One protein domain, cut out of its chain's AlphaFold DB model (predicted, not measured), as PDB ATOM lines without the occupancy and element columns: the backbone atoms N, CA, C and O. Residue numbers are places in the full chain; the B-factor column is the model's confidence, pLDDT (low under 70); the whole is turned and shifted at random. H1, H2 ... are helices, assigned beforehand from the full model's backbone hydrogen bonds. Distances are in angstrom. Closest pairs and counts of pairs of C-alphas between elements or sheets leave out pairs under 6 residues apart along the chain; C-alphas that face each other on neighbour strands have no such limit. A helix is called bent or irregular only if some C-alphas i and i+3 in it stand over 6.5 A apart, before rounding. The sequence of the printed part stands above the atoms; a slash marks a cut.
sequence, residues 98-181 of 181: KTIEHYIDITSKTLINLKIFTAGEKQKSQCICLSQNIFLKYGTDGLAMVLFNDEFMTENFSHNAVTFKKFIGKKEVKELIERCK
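AT A GLANCE: This is residues 98 to 181 of the 181 residues of an uncharacterized protein of Bacteroidetes bacterium CG23_combo_of_CG06-09_8_20_14_all_32_9 (UniProt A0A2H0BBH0). A bent helix, H2, folds back on itself in the middle of a small helical domain; H1 packs on both of its arms from one side. On the other side H3 and H4 follow each other round a corner, H3 packing on the arm H2b and H4 on the arm H2a. The printed part has 84 residues, with four named helices in the order H1, H2, H3, H4 and no named strand; the class is all helix. It is compact, with a radius of gyration of the C-alphas of 12.0 A, and spans 37 by 29 by 22 A.

HOW THE PARTS SIT: Start with H1, residues 98 to 113, and go on to H2, residues 123 to 147. H2 was assigned as one helix by its hydrogen bonds but is bent: C-alphas 137 and 140 are 9.5 A apart, and its arms are H2a, residues 123 to 137, and H2b, residues 140 to 147. Taken whole, H2 is the hub, touching three other helices. H1 touches H2a, closest at the C-alphas of Ser 108 and Cys 127, 4.9 A apart, at a steep tilt of 54 degrees, opposite ways. H1 touches H2b at Thr 107 and Leu 147, whose C-alphas, the closest, are 5.8 A apart, at a shallow tilt of 30 degrees, the same way. H2a touches H2b with residues 131 to 135 alone; the closest C-alphas, of Ile 134 and Gly 142, are 5.9 A apart, and the tilt of 36 degrees, opposite ways, is only just steep. Next look at H3, residues 161 to 169: it touches H2b, with the C-alphas of Met 145 and Phe 164 closest at 5.2 A, and at 71 degrees is only just about perpendicular to it. H4, residues 171 to 179, touches H2a at residues 130 to 134 of H2a alone, closest at the C-alphas of Leu 130 and Ile 177, 6.3 A, at a steep tilt of 41 degrees, opposite ways. H3 and H4 are close but not clearly touching, their closest C-alphas, of Ile 168 and Lys 174, 6.9 A apart. H1 is apart from H3 and H4. The packing of the helices is mostly crossed, one of five touching pairs being at a shallow tilt. Every O i to N i+4 pair is within hydrogen-bond range in H1, H2a, H3 and H4; in H2b 3 of 4 are.

IN THESE COORDINATES: Find C-alpha 98 at (72.961, 92.003, -2.449); from there H1 runs 23.0 A to C-alpha 113. H2a covers 21.1 A and H2b 10.4 A, with C-alpha 140 at (67.249, 103.097, 2.513). H3 measures 12.0 A and H4 12.4 A, ending at C-alpha 179, (52.147, 92.942, 11.053).

THE WHOLE: The two C-alphas farthest apart are those of Glu 121 and Thr 154, 37.3 A. The link from H2 to H3, residues 148 to 160, is long; that from H1 to H2 is short and that from H3 to H4 tight. The printed part has no cut and ends at the chain's last residue, 181. Mean pLDDT of the printed part is 96.1, and no printed residue is under 70.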
ATOM      1  N   LYS A  98      72.032  92.476  -3.479       97.25
ATOM      2  CA  LYS A  98      72.961  92.003  -2.449       97.25
ATOM      3  C   LYS A  98      73.277  93.088  -1.414       97.25
ATOM      4  O   LYS A  98      73.331  92.809  -0.219       97.25
ATOM      5  N   THR A  99      73.443  94.329  -1.863       98.25
ATOM      6  CA  THR A  99      73.632  95.493  -0.981       98.25
ATOM      7  C   THR A  99      72.375  95.758  -0.157       98.25
ATOM      8  O   THR A  99      72.452  95.978   1.049       98.25
ATOM      9  N   ILE A 100      71.195  95.664  -0.778       98.19
ATOM     10  CA  ILE A 100      69.909  95.800  -0.078       98.19
ATOM     11  C   ILE A 100      69.743  94.697   0.979       98.19
ATOM     12  O   ILE A 100      69.341  94.980   2.106       98.19
ATOM     13  N   GLU A 101      70.079  93.447   0.656       98.06
ATOM     14  CA  GLU A 101      70.052  92.323   1.599       98.06
ATOM     15  C   GLU A 101      70.990  92.556   2.785       98.06
ATOM     16  O   GLU A 101      70.591  92.345   3.932       98.06
ATOM     17  N   HIS A 102      72.202  93.055   2.528       98.06
ATOM     18  CA  HIS A 102      73.142  93.452   3.572       98.06
ATOM     19  C   HIS A 102      72.543  94.538   4.480       98.06
ATOM     20  O   HIS A 102      72.550  94.388   5.703       98.06
ATOM     21  N   TYR A 103      71.952  95.586   3.902       98.38
ATOM     22  CA  TYR A 103      71.302  96.676   4.635       98.38
ATOM     23  C   TYR A 103      70.129  96.205   5.499       98.38
ATOM     24  O   TYR A 103      69.986  96.630   6.651       98.38
ATOM     25  N   ILE A 104      69.314  95.287   4.983       98.56
ATOM     26  CA  ILE A 104      68.230  94.653   5.736       98.56
ATOM     27  C   ILE A 104      68.803  93.825   6.893       98.56
ATOM     28  O   ILE A 104      68.300  93.925   8.012       98.56
ATOM     29  N   ASP A 105      69.863  93.046   6.659       98.12
ATOM     30  CA  ASP A 105      70.494  92.210   7.684       98.12
ATOM     31  C   ASP A 105      71.050  93.047   8.848       98.12
ATOM     32  O   ASP A 105      70.684  92.795  10.002       98.12
ATOM     33  N   ILE A 106      71.850  94.084   8.573       97.88
ATOM     34  CA  ILE A 106      72.405  94.951   9.629       97.88
ATOM     35  C   ILE A 106      71.305  95.692  10.392       97.88
ATOM     36  O   ILE A 106      71.356  95.776  11.620       97.88
ATOM     37  N   THR A 107      70.255  96.141   9.699       98.44
ATOM     38  CA  THR A 107      69.118  96.807  10.345       98.44
ATOM     39  C   THR A 107      68.351  95.837  11.238       98.44
ATOM     40  O   THR A 107      67.967  96.191  12.355       98.44
ATOM     41  N   SER A 108      68.171  94.588  10.801       98.44
ATOM     42  CA  SER A 108      67.480  93.571  11.597       98.44
ATOM     43  C   SER A 108      68.231  93.266  12.897       98.44
ATOM     44  O   SER A 108      67.611  93.150  13.955       98.44
ATOM     45  N   LYS A 109      69.571  93.228  12.853       98.19
ATOM     46  CA  LYS A 109      70.429  93.070  14.036       98.19
ATOM     47  C   LYS A 109      70.277  94.246  15.001       98.19
ATOM     48  O   LYS A 109      70.158  94.028  16.206       98.19
ATOM     49  N   THR A 110      70.189  95.472  14.490       98.06
ATOM     50  CA  THR A 110      69.908  96.656  15.315       98.06
ATOM     51  C   THR A 110      68.536  96.573  15.988       98.06
ATOM     52  O   THR A 110      68.434  96.800  17.192       98.06
ATOM     53  N   LEU A 111      67.486  96.148  15.275       98.12
ATOM     54  CA  LEU A 111      66.146  95.960  15.856       98.12
ATOM     55  C   LEU A 111      66.112  94.882  16.955       98.12
ATOM     56  O   LEU A 111      65.385  95.034  17.941       98.12
ATOM     57  N   ILE A 112      66.907  93.812  16.812       97.94
ATOM     58  CA  ILE A 112      67.090  92.790  17.859       97.94
ATOM     59  C   ILE A 112      67.698  93.427  19.115       97.94
ATOM     60  O   ILE A 112      67.160  93.250  20.211       97.94
ATOM     61  N   ASN A 113      68.769  94.211  18.962       97.12
ATOM     62  CA  ASN A 113      69.439  94.891  20.077       97.12
ATOM     63  C   ASN A 113      68.519  95.895  20.785       97.12
ATOM     64  O   ASN A 113      68.548  96.013  22.010       97.12
ATOM     65  N   LEU A 114      67.650  96.558  20.020       96.50
ATOM     66  CA  LEU A 114      66.621  97.472  20.518       96.50
ATOM     67  C   LEU A 114      65.455  96.775  21.229       96.50
ATOM     68  O   LEU A 114      64.626  97.454  21.833       96.50
ATOM     69  N   LYS A 115      65.380  95.439  21.179       96.12
ATOM     70  CA  LYS A 115      64.315  94.633  21.799       96.12
ATOM     71  C   LYS A 115      62.911  95.055  21.343       96.12
ATOM     72  O   LYS A 115      61.976  95.067  22.139       96.12
ATOM     73  N   ILE A 116      62.764  95.378  20.053       95.44
ATOM     74  CA  ILE A 116      61.471  95.754  19.446       95.44
ATOM     75  C   ILE A 116      60.445  94.622  19.580       95.44
ATOM     76  O   ILE A 116      59.272  94.870  19.852       95.44
ATOM     77  N   PHE A 117      60.905  93.377  19.438       95.94
ATOM     78  CA  PHE A 117      60.126  92.170  19.696       95.94
ATOM     79  C   PHE A 117      60.669  91.420  20.912       95.94
ATOM     80  O   PHE A 117      61.869  91.468  21.213       95.94
ATOM     81  N   THR A 118      59.778  90.694  21.588       93.44
ATOM     82  CA  THR A 118      60.117  89.822  22.716       93.44
ATOM     83  C   THR A 118      61.170  88.794  22.302       93.44
ATOM     84  O   THR A 118      61.084  88.200  21.229       93.44
ATOM     85  N   ALA A 119      62.168  88.578  23.161       92.56
ATOM     86  CA  ALA A 119      63.192  87.569  22.922       92.56
ATOM     87  C   ALA A 119      62.561  86.171  22.814       92.56
ATOM     88  O   ALA A 119      61.732  85.788  23.639       92.56
ATOM     89  N   GLY A 120      62.961  85.415  21.794       91.56
ATOM     90  CA  GLY A 120      62.442  84.077  21.519       91.56
ATOM     91  C   GLY A 120      62.825  83.593  20.123       91.56
ATOM     92  O   GLY A 120      63.468  84.314  19.361       91.56
ATOM     93  N   GLU A 121      62.396  82.380  19.767       90.88
ATOM     94  CA  GLU A 121      62.767  81.715  18.504       90.88
ATOM     95  C   GLU A 121      62.395  82.523  17.252       90.88
ATOM     96  O   GLU A 121      63.090  82.470  16.238       90.88
ATOM     97  N   LYS A 122      61.320  83.316  17.328       94.88
ATOM     98  CA  LYS A 122      60.826  84.132  16.213       94.88
ATOM     99  C   LYS A 122      61.476  85.511  16.118       94.88
ATOM    100  O   LYS A 122      61.348  86.150  15.082       94.88
ATOM    101  N   GLN A 123      62.202  85.972  17.138       96.69
ATOM    102  CA  GLN A 123      62.673  87.363  17.198       96.69
ATOM    103  C   GLN A 123      63.464  87.762  15.942       96.69
ATOM    104  O   GLN A 123      63.253  88.833  15.377       96.69
ATOM    105  N   LYS A 124      64.333  86.866  15.455       96.50
ATOM    106  CA  LYS A 124      65.125  87.107  14.245       96.50
ATOM    107  C   LYS A 124      64.251  87.281  12.999       96.50
ATOM    108  O   LYS A 124      64.460  88.231  12.250       96.50
ATOM    109  N   SER A 125      63.279  86.397  12.766       97.50
ATOM    110  CA  SER A 125      62.410  86.491  11.583       97.50
ATOM    111  C   SER A 125      61.466  87.693  11.654       97.50
ATOM    112  O   SER A 125      61.228  88.327  10.629       97.50
ATOM    113  N   GLN A 126      61.003  88.067  12.849       98.38
ATOM    114  CA  GLN A 126      60.189  89.267  13.068       98.38
ATOM    115  C   GLN A 126      60.986  90.550  12.776       98.38
ATOM    116  O   GLN A 126      60.501  91.431  12.066       98.38
ATOM    117  N   CYS A 127      62.241  90.642  13.239       98.44
ATOM    118  CA  CYS A 127      63.116  91.776  12.924       98.44
ATOM    119  C   CYS A 127      63.455  91.861  11.428       98.44
ATOM    120  O   CYS A 127      63.433  92.958  10.876       98.44
ATOM    121  N   ILE A 128      63.708  90.732  10.755       98.44
ATOM    122  CA  ILE A 128      63.917  90.705   9.295       98.44
ATOM    123  C   ILE A 128      62.653  91.176   8.562       98.44
ATOM    124  O   ILE A 128      62.745  92.041   7.693       98.44
ATOM    125  N   CYS A 129      61.475  90.669   8.949       98.56
ATOM    126  CA  CYS A 129      60.190  91.114   8.405       98.56
ATOM    127  C   CYS A 129      60.022  92.629   8.550       98.56
ATOM    128  O   CYS A 129      59.641  93.308   7.592       98.56
ATOM    129  N   LEU A 130      60.334  93.180   9.728       98.62
ATOM    130  CA  LEU A 130      60.201  94.608   9.985       98.62
ATOM    131  C   LEU A 130      61.181  95.428   9.138       98.62
ATOM    132  O   LEU A 130      60.757  96.392   8.508       98.62
ATOM    133  N   SER A 131      62.454  95.028   9.049       98.69
ATOM    134  CA  SER A 131      63.442  95.685   8.181       98.69
ATOM    135  C   SER A 131      63.021  95.670   6.709       98.69
ATOM    136  O   SER A 131      63.077  96.705   6.052       98.69
ATOM    137  N   GLN A 132      62.517  94.542   6.200       98.56
ATOM    138  CA  GLN A 132      61.994  94.449   4.833       98.56
ATOM    139  C   GLN A 132      60.807  95.391   4.608       98.56
ATOM    140  O   GLN A 132      60.772  96.119   3.621       98.56
ATOM    141  N   ASN A 133      59.840  95.417   5.530       98.56
ATOM    142  CA  ASN A 133      58.676  96.293   5.406       98.56
ATOM    143  C   ASN A 133      59.046  97.781   5.533       98.56
ATOM    144  O   ASN A 133      58.434  98.615   4.866       98.56
ATOM    145  N   ILE A 134      60.044  98.123   6.356       98.50
ATOM    146  CA  ILE A 134      60.590  99.484   6.435       98.50
ATOM    147  C   ILE A 134      61.227  99.865   5.102       98.50
ATOM    148  O   ILE A 134      60.867 100.904   4.556       98.50
ATOM    149  N   PHE A 135      62.091  99.013   4.546       98.12
ATOM    150  CA  PHE A 135      62.720  99.256   3.248       98.12
ATOM    151  C   PHE A 135      61.683  99.439   2.133       98.12
ATOM    152  O   PHE A 135      61.737 100.409   1.385       98.12
ATOM    153  N   LEU A 136      60.677  98.566   2.058       97.88
ATOM    154  CA  LEU A 136      59.627  98.657   1.038       97.88
ATOM    155  C   LEU A 136      58.808  99.954   1.124       97.88
ATOM    156  O   LEU A 136      58.282 100.407   0.110       97.88
ATOM    157  N   LYS A 137      58.663 100.535   2.320       97.69
ATOM    158  CA  LYS A 137      57.833 101.729   2.540       97.69
ATOM    159  C   LYS A 137      58.620 103.040   2.538       97.69
ATOM    160  O   LYS A 137      58.072 104.063   2.141       97.69
ATOM    161  N   TYR A 138      59.858 103.017   3.014       97.00
ATOM    162  CA  TYR A 138      60.675 104.204   3.286       97.00
ATOM    163  C   TYR A 138      62.050 104.159   2.608       97.00
ATOM    164  O   TYR A 138      62.840 105.079   2.785       97.00
ATOM    165  N   GLY A 139      62.354 103.101   1.856       96.38
ATOM    166  CA  GLY A 139      63.652 102.911   1.224       96.38
ATOM    167  C   GLY A 139      64.791 102.736   2.230       96.38
ATOM    168  O   GLY A 139      64.602 102.338   3.383       96.38
ATOM    169  N   THR A 140      65.992 103.042   1.756       95.94
ATOM    170  CA  THR A 140      67.249 103.097   2.513       95.94
ATOM    171  C   THR A 140      67.206 104.124   3.646       95.94
ATOM    172  O   THR A 140      67.674 103.814   4.737       95.94
ATOM    173  N   ASP A 141      66.552 105.274   3.454       95.94
ATOM    174  CA  ASP A 141      66.378 106.301   4.497       95.94
ATOM    175  C   ASP A 141      65.691 105.741   5.756       95.94
ATOM    176  O   ASP A 141      66.150 105.936   6.883       95.94
ATOM    177  N   GLY A 142      64.628 104.946   5.584       97.25
ATOM    178  CA  GLY A 142      63.950 104.300   6.709       97.25
ATOM    179  C   GLY A 142      64.826 103.294   7.461       97.25
ATOM    180  O   GLY A 142      64.680 103.142   8.676       97.25
ATOM    181  N   LEU A 143      65.736 102.612   6.762       98.12
ATOM    182  CA  LEU A 143      66.716 101.728   7.393       98.12
ATOM    183  C   LEU A 143      67.767 102.540   8.164       98.12
ATOM    184  O   LEU A 143      68.066 102.205   9.312       98.12
ATOM    185  N   ALA A 144      68.250 103.649   7.596       97.00
ATOM    186  CA  ALA A 144      69.204 104.551   8.241       97.00
ATOM    187  C   ALA A 144      68.638 105.138   9.545       97.00
ATOM    188  O   ALA A 144      69.324 105.139  10.570       97.00
ATOM    189  N   MET A 145      67.350 105.516   9.562       97.19
ATOM    190  CA  MET A 145      66.641 105.957  10.776       97.19
ATOM    191  C   MET A 145      66.732 104.944  11.923       97.19
ATOM    192  O   MET A 145      66.771 105.336  13.087       97.19
ATOM    193  N   VAL A 146      66.733 103.644  11.616       97.81
ATOM    194  CA  VAL A 146      66.855 102.570  12.612       97.81
ATOM    195  C   VAL A 146      68.312 102.319  12.984       97.81
ATOM    196  O   VAL A 146      68.611 102.098  14.157       97.81
ATOM    197  N   LEU A 147      69.222 102.327  12.011       97.12
ATOM    198  CA  LEU A 147      70.636 102.054  12.255       97.12
ATOM    199  C   LEU A 147      71.255 103.062  13.220       97.12
ATOM    200  O   LEU A 147      71.891 102.649  14.184       97.12
ATOM    201  N   PHE A 148      70.987 104.350  13.023       95.94
ATOM    202  CA  PHE A 148      71.545 105.441  13.826       95.94
ATOM    203  C   PHE A 148      70.619 105.860  14.981       95.94
ATOM    204  O   PHE A 148      70.460 107.038  15.303       95.94
ATOM    205  N   ASN A 149      69.961 104.877  15.602       96.25
ATOM    206  CA  ASN A 149      68.994 105.069  16.688       96.25
ATOM    207  C   ASN A 149      69.575 105.715  17.960       96.25
ATOM    208  O   ASN A 149      68.809 106.216  18.786       96.25
ATOM    209  N   ASP A 150      70.893 105.673  18.133       93.88
ATOM    210  CA  ASP A 150      71.624 106.121  19.316       93.88
ATOM    211  C   ASP A 150      72.636 107.241  19.032       93.88
ATOM    212  O   ASP A 150      73.152 107.825  19.981       93.88
ATOM    213  N   GLU A 151      72.858 107.600  17.765       92.44
ATOM    214  CA  GLU A 151      73.748 108.705  17.385       92.44
ATOM    215  C   GLU A 151      73.219 110.056  17.888       92.44
ATOM    216  O   GLU A 151      72.002 110.315  17.924       92.44
ATOM    217  N   PHE A 152      74.142 110.960  18.228       90.75
ATOM    218  CA  PHE A 152      73.814 112.350  18.517       90.75
ATOM    219  C   PHE A 152      73.567 113.142  17.224       90.75
ATOM    220  O   PHE A 152      74.148 112.886  16.174       90.75
ATOM    221  N   MET A 153      72.739 114.190  17.303       89.06
ATOM    222  CA  MET A 153      72.441 115.065  16.155       89.06
ATOM    223  C   MET A 153      73.694 115.732  15.560       89.06
ATOM    224  O   MET A 153      73.719 116.058  14.379       89.06
ATOM    225  N   THR A 154      74.728 115.950  16.375       86.94
ATOM    226  CA  THR A 154      76.021 116.491  15.934       86.94
ATOM    227  C   THR A 154      76.862 115.483  15.155       86.94
ATOM    228  O   THR A 154      77.781 115.890  14.457       86.94
ATOM    229  N   GLU A 155      76.579 114.190  15.297       84.44
ATOM    230  CA  GLU A 155      77.290 113.101  14.621       84.44
ATOM    231  C   GLU A 155      76.575 112.727  13.326       84.44
ATOM    232  O   GLU A 155      77.217 112.523  12.301       84.44
ATOM    233  N   ASN A 156      75.241 112.708  13.348       87.12
ATOM    234  CA  ASN A 156      74.425 112.508  12.161       87.12
ATOM    235  C   ASN A 156      73.140 113.350  12.247       87.12
ATOM    236  O   ASN A 156      72.204 113.056  12.995       87.12
ATOM    237  N   PHE A 157      73.100 114.442  11.483       86.25
ATOM    238  CA  PHE A 157      71.991 115.395  11.532       86.25
ATOM    239  C   PHE A 157      70.678 114.794  11.009       86.25
ATOM    240  O   PHE A 157      69.614 115.039  11.587       86.25
ATOM    241  N   SER A 158      70.763 113.980   9.955       90.12
ATOM    242  CA  SER A 158      69.610 113.380   9.276       90.12
ATOM    243  C   SER A 158      69.067 112.154  10.011       90.12
ATOM    244  O   SER A 158      67.849 111.997  10.110       90.12
ATOM    245  N   HIS A 159      69.948 111.323  10.581       94.44
ATOM    246  CA  HIS A 159      69.585 110.076  11.262       94.44
ATOM    247  C   HIS A 159      70.259 109.995  12.632       94.44
ATOM    248  O   HIS A 159      71.444 109.726  12.755       94.44
ATOM    249  N   ASN A 160      69.483 110.238  13.676       94.81
ATOM    250  CA  ASN A 160      69.912 110.248  15.074       94.81
ATOM    251  C   ASN A 160      68.790 109.788  16.008       94.81
ATOM    252  O   ASN A 160      67.626 109.648  15.606       94.81
ATOM    253  N   ALA A 161      69.097 109.692  17.302       96.44
ATOM    254  CA  ALA A 161      68.153 109.270  18.332       96.44
ATOM    255  C   ALA A 161      66.826 110.052  18.362       96.44
ATOM    256  O   ALA A 161      65.775 109.490  18.688       96.44
ATOM    257  N   VAL A 162      66.826 111.346  18.017       96.44
ATOM    258  CA  VAL A 162      65.593 112.152  17.970       96.44
ATOM    259  C   VAL A 162      64.742 111.752  16.769       96.44
ATOM    260  O   VAL A 162      63.536 111.527  16.910       96.44
ATOM    261  N   THR A 163      65.354 111.654  15.590       96.12
ATOM    262  CA  THR A 163      64.660 111.249  14.358       96.12
ATOM    263  C   THR A 163      64.158 109.808  14.437       96.12
ATOM    264  O   THR A 163      63.000 109.565  14.098       96.12
ATOM    265  N   PHE A 164      64.931 108.893  15.031       97.62
ATOM    266  CA  PHE A 164      64.521 107.519  15.303       97.62
ATOM    267  C   PHE A 164      63.276 107.455  16.195       97.62
ATOM    268  O   PHE A 164      62.287 106.817  15.837       97.62
ATOM    269  N   LYS A 165      63.271 108.166  17.334       96.88
ATOM    270  CA  LYS A 165      62.110 108.205  18.246       96.88
ATOM    271  C   LYS A 165      60.848 108.706  17.548       96.88
ATOM    272  O   LYS A 165      59.764 108.163  17.764       96.88
ATOM    273  N   LYS A 166      60.979 109.728  16.695       97.19
ATOM    274  CA  LYS A 166      59.866 110.220  15.873       97.19
ATOM    275  C   LYS A 166      59.427 109.167  14.858       97.19
ATOM    276  O   LYS A 166      58.230 108.938  14.717       97.19
ATOM    277  N   PHE A 167      60.376 108.526  14.179       97.88
ATOM    278  CA  PHE A 167      60.134 107.518  13.153       97.88
ATOM    279  C   PHE A 167      59.412 106.285  13.709       97.88
ATOM    280  O   PHE A 167      58.316 105.976  13.249       97.88
ATOM    281  N   ILE A 168      59.947 105.646  14.754       96.94
ATOM    282  CA  ILE A 168      59.345 104.457  15.383       96.94
ATOM    283  C   ILE A 168      57.985 104.768  16.038       96.94
ATOM    284  O   ILE A 168      57.130 103.897  16.188       96.94
ATOM    285  N   GLY A 169      57.763 106.034  16.409       96.56
ATOM    286  CA  GLY A 169      56.502 106.523  16.957       96.56
ATOM    287  C   GLY A 169      55.380 106.699  15.928       96.56
ATOM    288  O   GLY A 169      54.216 106.762  16.342       96.56
ATOM    289  N   LYS A 170      55.697 106.766  14.623       97.88
ATOM    290  CA  LYS A 170      54.713 106.941  13.541       97.88
ATOM    291  C   LYS A 170      53.695 105.803  13.549       97.88
ATOM    292  O   LYS A 170      54.048 104.639  13.743       97.88
ATOM    293  N   LYS A 171      52.423 106.137  13.308       97.75
ATOM    294  CA  LYS A 171      51.325 105.157  13.274       97.75
ATOM    295  C   LYS A 171      51.625 104.046  12.271       97.75
ATOM    296  O   LYS A 171      51.485 102.873  12.588       97.75
ATOM    297  N   GLU A 172      52.118 104.427  11.104       97.19
ATOM    298  CA  GLU A 172      52.474 103.518  10.027       97.19
ATOM    299  C   GLU A 172      53.560 102.524  10.437       97.19
ATOM    300  O   GLU A 172      53.477 101.357  10.076       97.19
ATOM    301  N   VAL A 173      54.574 102.960  11.191       97.44
ATOM    302  CA  VAL A 173      55.658 102.074  11.640       97.44
ATOM    303  C   VAL A 173      55.153 101.119  12.720       97.44
ATOM    304  O   VAL A 173      55.485  99.939  12.693       97.44
ATOM    305  N   LYS A 174      54.268 101.582  13.610       97.69
ATOM    306  CA  LYS A 174      53.584 100.704  14.571       97.69
ATOM    307  C   LYS A 174      52.749  99.629  13.874       97.69
ATOM    308  O   LYS A 174      52.793  98.478  14.285       97.69
ATOM    309  N   GLU A 175      52.047  99.971  12.795       97.94
ATOM    310  CA  GLU A 175      51.308  98.993  11.984       97.94
ATOM    311  C   GLU A 175      52.236  97.948  11.342       97.94
ATOM    312  O   GLU A 175      51.881  96.771  11.282       97.94
ATOM    313  N   LEU A 176      53.437  98.347  10.899       98.00
ATOM    314  CA  LEU A 176      54.445  97.401  10.408       98.00
ATOM    315  C   LEU A 176      54.950  96.473  11.521       98.00
ATOM    316  O   LEU A 176      55.103  95.277  11.284       98.00
ATOM    317  N   ILE A 177      55.170  97.004  12.729       97.38
ATOM    318  CA  ILE A 177      55.567  96.206  13.897       97.38
ATOM    319  C   ILE A 177      54.495  95.158  14.205       97.38
ATOM    320  O   ILE A 177      54.830  93.984  14.324       97.38
ATOM    321  N   GLU A 178      53.217  95.544  14.283       97.12
ATOM    322  CA  GLU A 178      52.125  94.593  14.549       97.12
ATOM    323  C   GLU A 178      51.989  93.531  13.452       97.12
ATOM    324  O   GLU A 178      51.748  92.369  13.761       97.12
ATOM    325  N   ARG A 179      52.191  93.893  12.178       96.44
ATOM    326  CA  ARG A 179      52.147  92.942  11.053       96.44
ATOM    327  C   ARG A 179      53.219  91.855  11.151       96.44
ATOM    328  O   ARG A 179      52.999  90.749  10.668       96.44
ATOM    329  N   CYS A 180      54.376  92.192  11.707       96.25
ATOM    330  CA  CYS A 180      55.513  91.286  11.811       96.25
ATOM    331  C   CYS A 180      55.561  90.514  13.136       96.25
ATOM    332  O   CYS A 180      56.527  89.784  13.335       96.25
ATOM    333  N   LYS A 181      54.579  90.667  14.036       91.94
ATOM    334  CA  LYS A 181      54.459  89.832  15.244       91.94
ATOM    335  C   LYS A 181      53.969  88.429  14.899       91.94
ATOM    336  O   LYS A 181      54.598  87.473  15.412       91.94
TER     337      LYS A 181